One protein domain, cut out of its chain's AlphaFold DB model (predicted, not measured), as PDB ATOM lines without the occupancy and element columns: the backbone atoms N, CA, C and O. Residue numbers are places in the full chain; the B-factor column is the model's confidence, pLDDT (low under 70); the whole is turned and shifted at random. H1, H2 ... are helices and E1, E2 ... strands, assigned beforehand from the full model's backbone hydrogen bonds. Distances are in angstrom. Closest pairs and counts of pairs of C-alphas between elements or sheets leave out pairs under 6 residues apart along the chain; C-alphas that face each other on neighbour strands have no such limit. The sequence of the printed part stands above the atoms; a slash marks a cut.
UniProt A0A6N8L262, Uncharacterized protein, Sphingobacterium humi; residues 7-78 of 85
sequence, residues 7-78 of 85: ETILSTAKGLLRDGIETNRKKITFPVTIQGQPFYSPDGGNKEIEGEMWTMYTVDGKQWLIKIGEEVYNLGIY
ATOM      1  N   GLU A   7      38.905  79.000  21.235       89.00
ATOM      2  CA  GLU A   7      38.148  78.583  22.417       89.00
ATOM      3  C   GLU A   7      38.113  79.669  23.496       89.00
ATOM      4  O   GLU A   7      37.074  79.888  24.118       89.00
ATOM      5  N   THR A   8      39.211  80.409  23.663       88.44
ATOM      6  CA  THR A   8      39.308  81.523  24.607       88.44
ATOM      7  C   THR A   8      38.373  82.669  24.225       88.44
ATOM      8  O   THR A   8      37.671  83.206  25.084       88.44
ATOM      9  N   ILE A   9      38.312  83.016  22.937       90.69
ATOM     10  CA  ILE A   9      37.401  84.048  22.418       90.69
ATOM     11  C   ILE A   9      35.944  83.625  22.646       90.69
ATOM     12  O   ILE A   9      35.151  84.394  23.193       90.69
ATOM     13  N   LEU A  10      35.597  82.387  22.280       93.06
ATOM     14  CA  LEU A  10      34.237  81.857  22.419       93.06
ATOM     15  C   LEU A  10      33.804  81.732  23.884       93.06
ATOM     16  O   LEU A  10      32.662  82.060  24.212       93.06
ATOM     17  N   SER A  11      34.696  81.268  24.762       91.56
ATOM     18  CA  SER A  11      34.441  81.162  26.200       91.56
ATOM     19  C   SER A  11      34.207  82.537  26.821       91.56
ATOM     20  O   SER A  11      33.231  82.724  27.543       91.56
ATOM     21  N   THR A  12      35.034  83.526  26.463       90.06
ATOM     22  CA  THR A  12      34.900  84.910  26.940       90.06
ATOM     23  C   THR A  12      33.566  85.514  26.508       90.06
ATOM     24  O   THR A  12      32.821  86.017  27.344       90.06
ATOM     25  N   ALA A  13      33.216  85.395  25.224       93.12
ATOM     26  CA  ALA A  13      31.948  85.891  24.689       93.12
ATOM     27  C   ALA A  13      30.736  85.268  25.405       93.12
ATOM     28  O   ALA A  13      29.809  85.969  25.804       93.12
ATOM     29  N   LYS A  14      30.753  83.944  25.607       93.62
ATOM     30  CA  LYS A  14      29.695  83.232  26.338       93.62
ATOM     31  C   LYS A  14      29.646  83.621  27.812       93.62
ATOM     32  O   LYS A  14      28.550  83.715  28.348       93.62
ATOM     33  N   GLY A  15      30.796  83.838  28.452       91.44
ATOM     34  CA  GLY A  15      30.887  84.334  29.826       91.44
ATOM     35  C   GLY A  15      30.155  85.662  29.976       91.44
ATOM     36  O   GLY A  15      29.194  85.741  30.727       91.44
ATOM     37  N   LEU A  16      30.483  86.640  29.129       90.44
ATOM     38  CA  LEU A  16      29.832  87.954  29.127       90.44
ATOM     39  C   LEU A  16      28.308  87.878  28.969       90.44
ATOM     40  O   LEU A  16      27.572  88.575  29.660       90.44
ATOM     41  N   LEU A  17      27.827  87.019  28.069       92.75
ATOM     42  CA  LEU A  17      26.392  86.826  27.854       92.75
ATOM     43  C   LEU A  17      25.704  86.109  29.030       92.75
ATOM     44  O   LEU A  17      24.526  86.351  29.285       92.75
ATOM     45  N   ARG A  18      26.418  85.231  29.747       91.12
ATOM     46  CA  ARG A  18      25.918  84.531  30.943       91.12
ATOM     47  C   ARG A  18      25.913  85.410  32.186       91.12
ATOM     48  O   ARG A  18      24.994  85.283  32.986       91.12
ATOM     49  N   ASP A  19      26.893  86.298  32.311       86.62
ATOM     50  CA  ASP A  19      27.037  87.223  33.439       86.62
ATOM     51  C   ASP A  19      25.956  88.319  33.439       86.62
ATOM     52  O   ASP A  19      25.862  89.108  34.375       86.62
ATOM     53  N   GLY A  20      25.092  88.336  32.416       74.94
ATOM     54  CA  GLY A  20      23.868  89.131  32.412       74.94
ATOM     55  C   GLY A  20      24.090  90.590  32.043       74.94
ATOM     56  O   GLY A  20      23.349  91.447  32.519       74.94
ATOM     57  N   ILE A  21      25.088  90.887  31.200       85.81
ATOM     58  CA  ILE A  21      25.209  92.228  30.620       85.81
ATOM     59  C   ILE A  21      23.902  92.600  29.913       85.81
ATOM     60  O   ILE A  21      23.315  91.781  29.209       85.81
ATOM     61  N   GLU A  22      23.472  93.847  30.069       90.69
ATOM     62  CA  GLU A  22      22.300  94.381  29.383       90.69
ATOM     63  C   GLU A  22      22.734  95.473  28.402       90.69
ATOM     64  O   GLU A  22      23.579  96.321  28.703       90.69
ATOM     65  N   THR A  23      22.177  95.461  27.195       88.88
ATOM     66  CA  THR A  23      22.444  96.478  26.184       88.88
ATOM     67  C   THR A  23      21.234  96.733  25.294       88.88
ATOM     68  O   THR A  23      20.510  95.826  24.908       88.88
ATOM     69  N   ASN A  24      21.070  97.974  24.843       92.06
ATOM     70  CA  ASN A  24      20.141  98.313  23.764       92.06
ATOM     71  C   ASN A  24      20.805  98.269  22.373       92.06
ATOM     72  O   ASN A  24      20.204  98.681  21.378       92.06
ATOM     73  N   ARG A  25      22.053  97.789  22.279       92.12
ATOM     74  CA  ARG A  25      22.810  97.688  21.027       92.12
ATOM     75  C   ARG A  25      22.840  96.249  20.534       92.12
ATOM     76  O   ARG A  25      23.193  95.333  21.262       92.12
ATOM     77  N   LYS A  26      22.606  96.053  19.234       93.62
ATOM     78  CA  LYS A  26      22.727  94.732  18.590       93.62
ATOM     79  C   LYS A  26      24.168  94.227  18.444       93.62
ATOM     80  O   LYS A  26      24.375  93.148  17.900       93.62
ATOM     81  N   LYS A  27      25.169  95.010  18.855       94.25
ATOM     82  CA  LYS A  27      26.596  94.682  18.768       94.25
ATOM     83  C   LYS A  27      27.282  95.044  20.077       94.25
ATOM     84  O   LYS A  27      27.067  96.144  20.585       94.25
ATOM     85  N   ILE A  28      28.133  94.150  20.565       91.50
ATOM     86  CA  ILE A  28      28.945  94.343  21.766       91.50
ATOM     87  C   ILE A  28      30.394  94.051  21.401       91.50
ATOM     88  O   ILE A  28      30.702  92.968  20.901       91.50
ATOM     89  N   THR A  29      31.270  95.020  21.655       91.38
ATOM     90  CA  THR A  29      32.717  94.873  21.484       91.38
ATOM     91  C   THR A  29      33.357  94.711  22.856       91.38
ATOM     92  O   THR A  29      33.071  95.495  23.759       91.38
ATOM     93  N   PHE A  30      34.202  93.700  23.016       87.06
ATOM     94  CA  PHE A  30      34.829  93.350  24.287       87.06
ATOM     95  C   PHE A  30      36.289  92.926  24.078       87.06
ATOM     96  O   PHE A  30      36.624  92.390  23.015       87.06
ATOM     97  N   PRO A  31      37.168  93.166  25.063       86.50
ATOM     98  CA  PRO A  31      38.539  92.692  25.004       86.50
ATOM     99  C   PRO A  31      38.618  91.209  25.375       86.50
ATOM    100  O   PRO A  31      37.938  90.737  26.287       86.50
ATOM    101  N   VAL A  32      39.500  90.477  24.702       83.62
ATOM    102  CA  VAL A  32      39.890  89.116  25.084       83.62
ATOM    103  C   VAL A  32      41.378  89.127  25.371       83.62
ATOM    104  O   VAL A  32      42.158  89.530  24.516       83.62
ATOM    105  N   THR A  33      41.789  88.691  26.558       77.94
ATOM    106  CA  THR A  33      43.210  88.573  26.913       77.94
ATOM    107  C   THR A  33      43.708  87.156  26.647       77.94
ATOM    108  O   THR A  33      42.939  86.193  26.662       77.94
ATOM    109  N   ILE A  34      45.019  86.989  26.448       66.50
ATOM    110  CA  ILE A  34      45.610  85.660  26.217       66.50
ATOM    111  C   ILE A  34      45.475  84.713  27.422       66.50
ATOM    112  O   ILE A  34      45.613  83.502  27.280       66.50
ATOM    113  N   GLN A  35      45.186  85.265  28.604       64.56
ATOM    114  CA  GLN A  35      44.935  84.524  29.839       64.56
ATOM    115  C   GLN A  35      43.485  84.019  29.942       64.56
ATOM    116  O   GLN A  35      43.166  83.264  30.855       64.56
ATOM    117  N   GLY A  36      42.610  84.400  29.004       53.62
ATOM    118  CA  GLY A  36      41.254  83.873  28.878       53.62
ATOM    119  C   GLY A  36      40.296  84.195  30.016       53.62
ATOM    120  O   GLY A  36      39.240  83.571  30.106       53.62
ATOM    121  N   GLN A  37      40.633  85.170  30.862       53.62
ATOM    122  CA  GLN A  37      39.677  85.699  31.822       53.62
ATOM    123  C   GLN A  37      38.821  86.784  31.156       53.62
ATOM    124  O   GLN A  37      39.387  87.732  30.597       53.62
ATOM    125  N   PRO A  38      37.479  86.659  31.192       53.53
ATOM    126  CA  PRO A  38      36.585  87.701  30.717       53.53
ATOM    127  C   PRO A  38      36.809  88.954  31.558       53.53
ATOM    128  O   PRO A  38      36.481  88.996  32.740       53.53
ATOM    129  N   PHE A  39      37.406  89.975  30.951       54.34
ATOM    130  CA  PHE A  39      37.531  91.286  31.563       54.34
ATOM    131  C   PHE A  39      36.502  92.204  30.909       54.34
ATOM    132  O   PHE A  39      36.715  92.713  29.811       54.34
ATOM    133  N   TYR A  40      35.366  92.402  31.572       51.53
ATOM    134  CA  TYR A  40      34.458  93.501  31.262       51.53
ATOM    135  C   TYR A  40      34.471  94.456  32.445       51.53
ATOM    136  O   TYR A  40      33.962  94.137  33.515       51.53
ATOM    137  N   SER A  41      35.112  95.608  32.259       49.69
ATOM    138  CA  SER A  41      35.085  96.698  33.227       49.69
ATOM    139  C   SER A  41      34.228  97.824  32.649       49.69
ATOM    140  O   SER A  41      34.643  98.433  31.658       49.69
ATOM    141  N   PRO A  42      33.039  98.097  33.212       45.97
ATOM    142  CA  PRO A  42      32.218  99.232  32.794       45.97
ATOM    143  C   PRO A  42      32.864 100.593  33.125       45.97
ATOM    144  O   PRO A  42      32.495 101.593  32.515       45.97
ATOM    145  N   ASP A  43      33.877 100.631  34.003       46.56
ATOM    146  CA  ASP A  43      34.375 101.866  34.633       46.56
ATOM    147  C   ASP A  43      35.730 102.382  34.106       46.56
ATOM    148  O   ASP A  43      36.391 103.189  34.757       46.56
ATOM    149  N   GLY A  44      36.185 101.954  32.922       45.84
ATOM    150  CA  GLY A  44      37.311 102.612  32.229       45.84
ATOM    151  C   GLY A  44      38.662 102.604  32.969       45.84
ATOM    152  O   GLY A  44      39.561 103.373  32.627       45.84
ATOM    153  N   GLY A  45      38.829 101.734  33.969       41.91
ATOM    154  CA  GLY A  45      40.094 101.503  34.664       41.91
ATOM    155  C   GLY A  45      41.101 100.804  33.753       41.91
ATOM    156  O   GLY A  45      41.274  99.589  33.829       41.91
ATOM    157  N   ASN A  46      41.744 101.573  32.876       47.81
ATOM    158  CA  ASN A  46      42.795 101.129  31.965       47.81
ATOM    159  C   ASN A  46      44.047 100.695  32.746       47.81
ATOM    160  O   ASN A  46      44.992 101.464  32.912       47.81
ATOM    161  N   LYS A  47      44.082  99.441  33.198       46.75
ATOM    162  CA  LYS A  47      45.333  98.678  33.176       46.75
ATOM    163  C   LYS A  47      45.479  98.179  31.748       46.75
ATOM    164  O   LYS A  47      44.567  97.510  31.278       46.75
ATOM    165  N   GLU A  48      46.550  98.595  31.078       47.28
ATOM    166  CA  GLU A  48      46.973  98.190  29.729       47.28
ATOM    167  C   GLU A  48      46.283  96.908  29.255       47.28
ATOM    168  O   GLU A  48      46.635  95.794  29.645       47.28
ATOM    169  N   ILE A  49      45.220  97.075  28.468       56.50
ATOM    170  CA  ILE A  49      44.432  95.951  27.985       56.50
ATOM    171  C   ILE A  49      45.243  95.338  26.839       56.50
ATOM    172  O   ILE A  49      45.053  95.700  25.680       56.50
ATOM    173  N   GLU A  50      46.171  94.426  27.138       63.91
ATOM    174  CA  GLU A  50      46.868  93.591  26.141       63.91
ATOM    175  C   GLU A  50      45.915  92.536  25.528       63.91
ATOM    176  O   GLU A  50      46.234  91.351  25.413       63.91
ATOM    177  N   GLY A  51      44.688  92.944  25.204       69.31
ATOM    178  CA  GLY A  51      43.642  92.082  24.679       69.31
ATOM    179  C   GLY A  51      43.309  92.391  23.226       69.31
ATOM    180  O   GLY A  51      43.319  93.546  22.803       69.31
ATOM    181  N   GLU A  52      42.975  91.359  22.454       84.38
ATOM    182  CA  GLU A  52      42.400  91.541  21.122       84.38
ATOM    183  C   GLU A  52      40.919  91.916  21.266       84.38
ATOM    184  O   GLU A  52      40.177  91.283  22.022       84.38
ATOM    185  N   MET A  53      40.482  92.958  20.555       86.81
ATOM    186  CA  MET A  53      39.086  93.398  20.574       86.81
ATOM    187  C   MET A  53      38.243  92.531  19.646       86.81
ATOM    188  O   MET A  53      38.498  92.459  18.443       86.81
ATOM    189  N   TRP A  54      37.188  91.936  20.193       91.56
ATOM    190  CA  TRP A  54      36.250  91.090  19.465       91.56
ATOM    191  C   TRP A  54      34.843  91.668  19.523       91.56
ATOM    192  O   TRP A  54      34.488  92.372  20.463       91.56
ATOM    193  N   THR A  55      34.035  91.401  18.495       94.06
ATOM    194  CA  THR A  55      32.657  91.904  18.414       94.06
ATOM    195  C   THR A  55      31.677  90.759  18.226       94.06
ATOM    196  O   THR A  55      31.720  90.065  17.211       94.06
ATOM    197  N   MET A  56      30.755  90.611  19.175       95.25
ATOM    198  CA  MET A  56      29.577  89.758  19.038       95.25
ATOM    199  C   MET A  56      28.348  90.585  18.672       95.25
ATOM    200  O   MET A  56      28.302  91.797  18.901       95.25
ATOM    201  N   TYR A  57      27.354  89.941  18.075       96.50
ATOM    202  CA  TYR A  57      26.145  90.598  17.605       96.50
ATOM    203  C   TYR A  57      24.918  89.701  17.708       96.50
ATOM    204  O   TYR A  57      25.024  88.477  17.684       96.50
ATOM    205  N   THR A  58      23.746  90.322  17.766       95.94
ATOM    206  CA  THR A  58      22.452  89.646  17.675       95.94
ATOM    207  C   THR A  58      21.668  90.140  16.465       95.94
ATOM    208  O   THR A  58      21.738  91.314  16.094       95.94
ATOM    209  N   VAL A  59      20.937  89.232  15.817       91.00
ATOM    210  CA  VAL A  59      20.096  89.543  14.649       91.00
ATOM    211  C   VAL A  59      18.654  89.847  15.064       91.00
ATOM    212  O   VAL A  59      18.066  90.836  14.617       91.00
ATOM    213  N   ASP A  60      18.130  89.047  15.987       92.81
ATOM    214  CA  ASP A  60      16.740  88.997  16.447       92.81
ATOM    215  C   ASP A  60      16.562  89.497  17.892       92.81
ATOM    216  O   ASP A  60      15.456  89.457  18.426       92.81
ATOM    217  N   GLY A  61      17.643  89.943  18.536       92.25
ATOM    218  CA  GLY A  61      17.634  90.359  19.936       92.25
ATOM    219  C   GLY A  61      17.711  89.206  20.937       92.25
ATOM    220  O   GLY A  61      17.681  89.440  22.140       92.25
ATOM    221  N   LYS A  62      17.805  87.955  20.480       93.75
ATOM    222  CA  LYS A  62      17.815  86.772  21.350       93.75
ATOM    223  C   LYS A  62      19.019  85.897  21.072       93.75
ATOM    224  O   LYS A  62      19.731  85.526  21.996       93.75
ATOM    225  N   GLN A  63      19.271  85.563  19.815       96.50
ATOM    226  CA  GLN A  63      20.414  84.768  19.407       96.50
ATOM    227  C   GLN A  63      21.649  85.649  19.232       96.50
ATOM    228  O   GLN A  63      21.615  86.645  18.507       96.50
ATOM    229  N   TRP A  64      22.753  85.248  19.860       96.56
ATOM    230  CA  TRP A  64      24.037  85.936  19.769       96.56
ATOM    231  C   TRP A  64      25.047  85.132  18.957       96.56
ATOM    232  O   TRP A  64      25.149  83.909  19.070       96.56
ATOM    233  N   LEU A  65      25.802  85.844  18.132       97.88
ATOM    234  CA  LEU A  65      26.750  85.327  17.156       97.88
ATOM    235  C   LEU A  65      28.069  86.097  17.260       97.88
ATOM    236  O   LEU A  65      28.091  87.262  17.659       97.88
ATOM    237  N   ILE A  66      29.167  85.478  16.846       97.06
ATOM    238  CA  ILE A  66      30.459  86.149  16.671       97.06
ATOM    239  C   ILE A  66      31.090  85.710  15.354       97.06
ATOM    240  O   ILE A  66      31.063  84.530  15.011       97.06
ATOM    241  N   LYS A  67      31.645  86.667  14.606       96.19
ATOM    242  CA  LYS A  67      32.398  86.386  13.381       96.19
ATOM    243  C   LYS A  67      33.891  86.393  13.695       96.19
ATOM    244  O   LYS A  67      34.397  87.393  14.202       96.19
ATOM    245  N   ILE A  68      34.580  85.298  13.383       92.38
ATOM    246  CA  ILE A  68      36.019  85.124  13.611       92.38
ATOM    247  C   ILE A  68      36.640  84.659  12.294       92.38
ATOM    248  O   ILE A  68      36.375  83.556  11.825       92.38
ATOM    249  N   GLY A  69      37.428  85.532  11.661       89.56
ATOM    250  CA  GLY A  69      37.879  85.311  10.286       89.56
ATOM    251  C   GLY A  69      36.695  85.263   9.313       89.56
ATOM    252  O   GLY A  69      35.896  86.201   9.248       89.56
ATOM    253  N   GLU A  70      36.580  84.170   8.563       92.81
ATOM    254  CA  GLU A  70      35.486  83.934   7.611       92.81
ATOM    255  C   GLU A  70      34.313  83.152   8.221       92.81
ATOM    256  O   GLU A  70      33.240  83.088   7.624       92.81
ATOM    257  N   GLU A  71      34.476  82.625   9.437       96.31
ATOM    258  CA  GLU A  71      33.489  81.770  10.090       96.31
ATOM    259  C   GLU A  71      32.594  82.546  11.064       96.31
ATOM    260  O   GLU A  71      32.998  83.533  11.688       96.31
ATOM    261  N   VAL A  72      31.349  82.078  11.206       96.62
ATOM    262  CA  VAL A  72      30.368  82.603  12.162       96.62
ATOM    263  C   VAL A  72      30.059  81.525  13.188       96.62
ATOM    264  O   VAL A  72      29.610  80.434  12.845       96.62
ATOM    265  N   TYR A  73      30.248  81.861  14.459       97.69
ATOM    266  CA  TYR A  73      30.015  80.964  15.582       97.69
ATOM    267  C   TYR A  73      28.758  81.373  16.338       97.69
ATOM    268  O   TYR A  73      28.554  82.545  16.663       97.69
ATOM    269  N   ASN A  74      27.925  80.383  16.656       97.00
ATOM    270  CA  ASN A  74      26.739  80.571  17.481       97.00
ATOM    271  C   ASN A  74      27.111  80.547  18.972       97.00
ATOM    272  O   ASN A  74      27.649  79.556  19.475       97.00
ATOM    273  N   LEU A  75      26.823  81.639  19.681       96.19
ATOM    274  CA  LEU A  75      27.101  81.771  21.112       96.19
ATOM    275  C   LEU A  75      25.956  81.237  21.983       96.19
ATOM    276  O   LEU A  75      26.204  80.862  23.133       96.19
ATOM    277  N   GLY A  76      24.737  81.176  21.440       95.75
ATOM    278  CA  GLY A  76      23.522  80.726  22.119       95.75
ATOM    279  C   GLY A  76      22.399  81.768  22.122       95.75
ATOM    280  O   GLY A  76      22.512  82.836  21.519       95.75
ATOM    281  N   ILE A  77      21.305  81.432  22.809       95.38
ATOM    282  CA  ILE A  77      20.132  82.298  22.984       95.38
ATOM    283  C   ILE A  77      20.214  82.964  24.363       95.38
ATOM    284  O   ILE A  77      20.196  82.278  25.382       95.38
ATOM    285  N   TYR A  78      20.273  84.295  24.382       94.44
ATOM    286  CA  TYR A  78      20.338  85.151  25.567       94.44
ATOM    287  C   TYR A  78      19.324  86.299  25.425       94.44
ATOM    288  O   TYR A  78      19.695  87.424  25.083       94.44
TER     289      TYR A  78
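This is residues 7 to 78 of the 85 residues of an uncharacterized protein of Sphingobacterium humi (UniProt A0A6N8L262). A strongly twisted sheet of four antiparallel strands curls round a single helix, H1, which packs on one face of it. Between E1 and E2 the chain makes a long loop, residues 34 to 50, of which residues 42 to 48 stick out free of the body. The printed part has 72 residues, with one named helix and four named strands in the order H1, E1, E2, E3, E4; the sheet has the order E1, E2, E3, E4, and the class is mixed, helices and strands. The whole is compact, with a radius of gyration of the C-alphas of 11.9 A, and spans 34 by 26 by 16 A.

H1, residues 7 to 18, is on the sheet made of E1, residues 27 to 33, E2, residues 51 to 58, E3, residues 63 to 68, and E4, residues 71 to 77. This is two layers, a helix on one face of a sheet. In H1 every O i to N i+4 pair is within hydrogen-bond range. The closest C-alphas of H1 and E1 are those of Ile 9 and Val 32, 6.2 A apart. Those of H1 and E2 are Ala 13 and Met 56, 7.2 A, and those of H1 and E4 are Lys 14 and Leu 75, 6.0 A. H1 and E3 are near each other, with 11 pairs of C-alphas within 10 A. The strands form a meander, each the antiparallel neighbour of the one before, and each successive pair is a hairpin. E1 and E2 stand at 152 degrees, with N 30 and O 54 at 2.9 A. E2 and E3 stand at 140 degrees, with N 57 and O 65 at 2.8 A. E3 and E4 stand at 156 degrees, with N 73 and O 66 at 2.8 A. The edge strands E1 and E4 are apart.

H1 begins at C-alpha 7, (38.148, 78.583, 22.417), and measures 16.1 A from first to last C-alpha. E1 measures 19.5 A. E2, the longest strand with 8 residues, measures 22.5 A from C-alpha 51 at (43.642, 92.082, 24.679). E3 measures 16.7 A. E4 measures 18.6 A and ends at C-alpha 77, (20.132, 82.298, 22.984).

The two C-alphas farthest apart are those of Lys 47 and Asp 60, at 34.5 A. The printed part, residues 7 to 78, has no cut. The link from H1 to E1 is short, that from E1 to E2 is long with 17 residues, and those from E2 to E3 and from E3 to E4 are tight. The mean pLDDT of the printed part is 82.1; residues 34 to 51, of which 51 belongs to E2, are under 70.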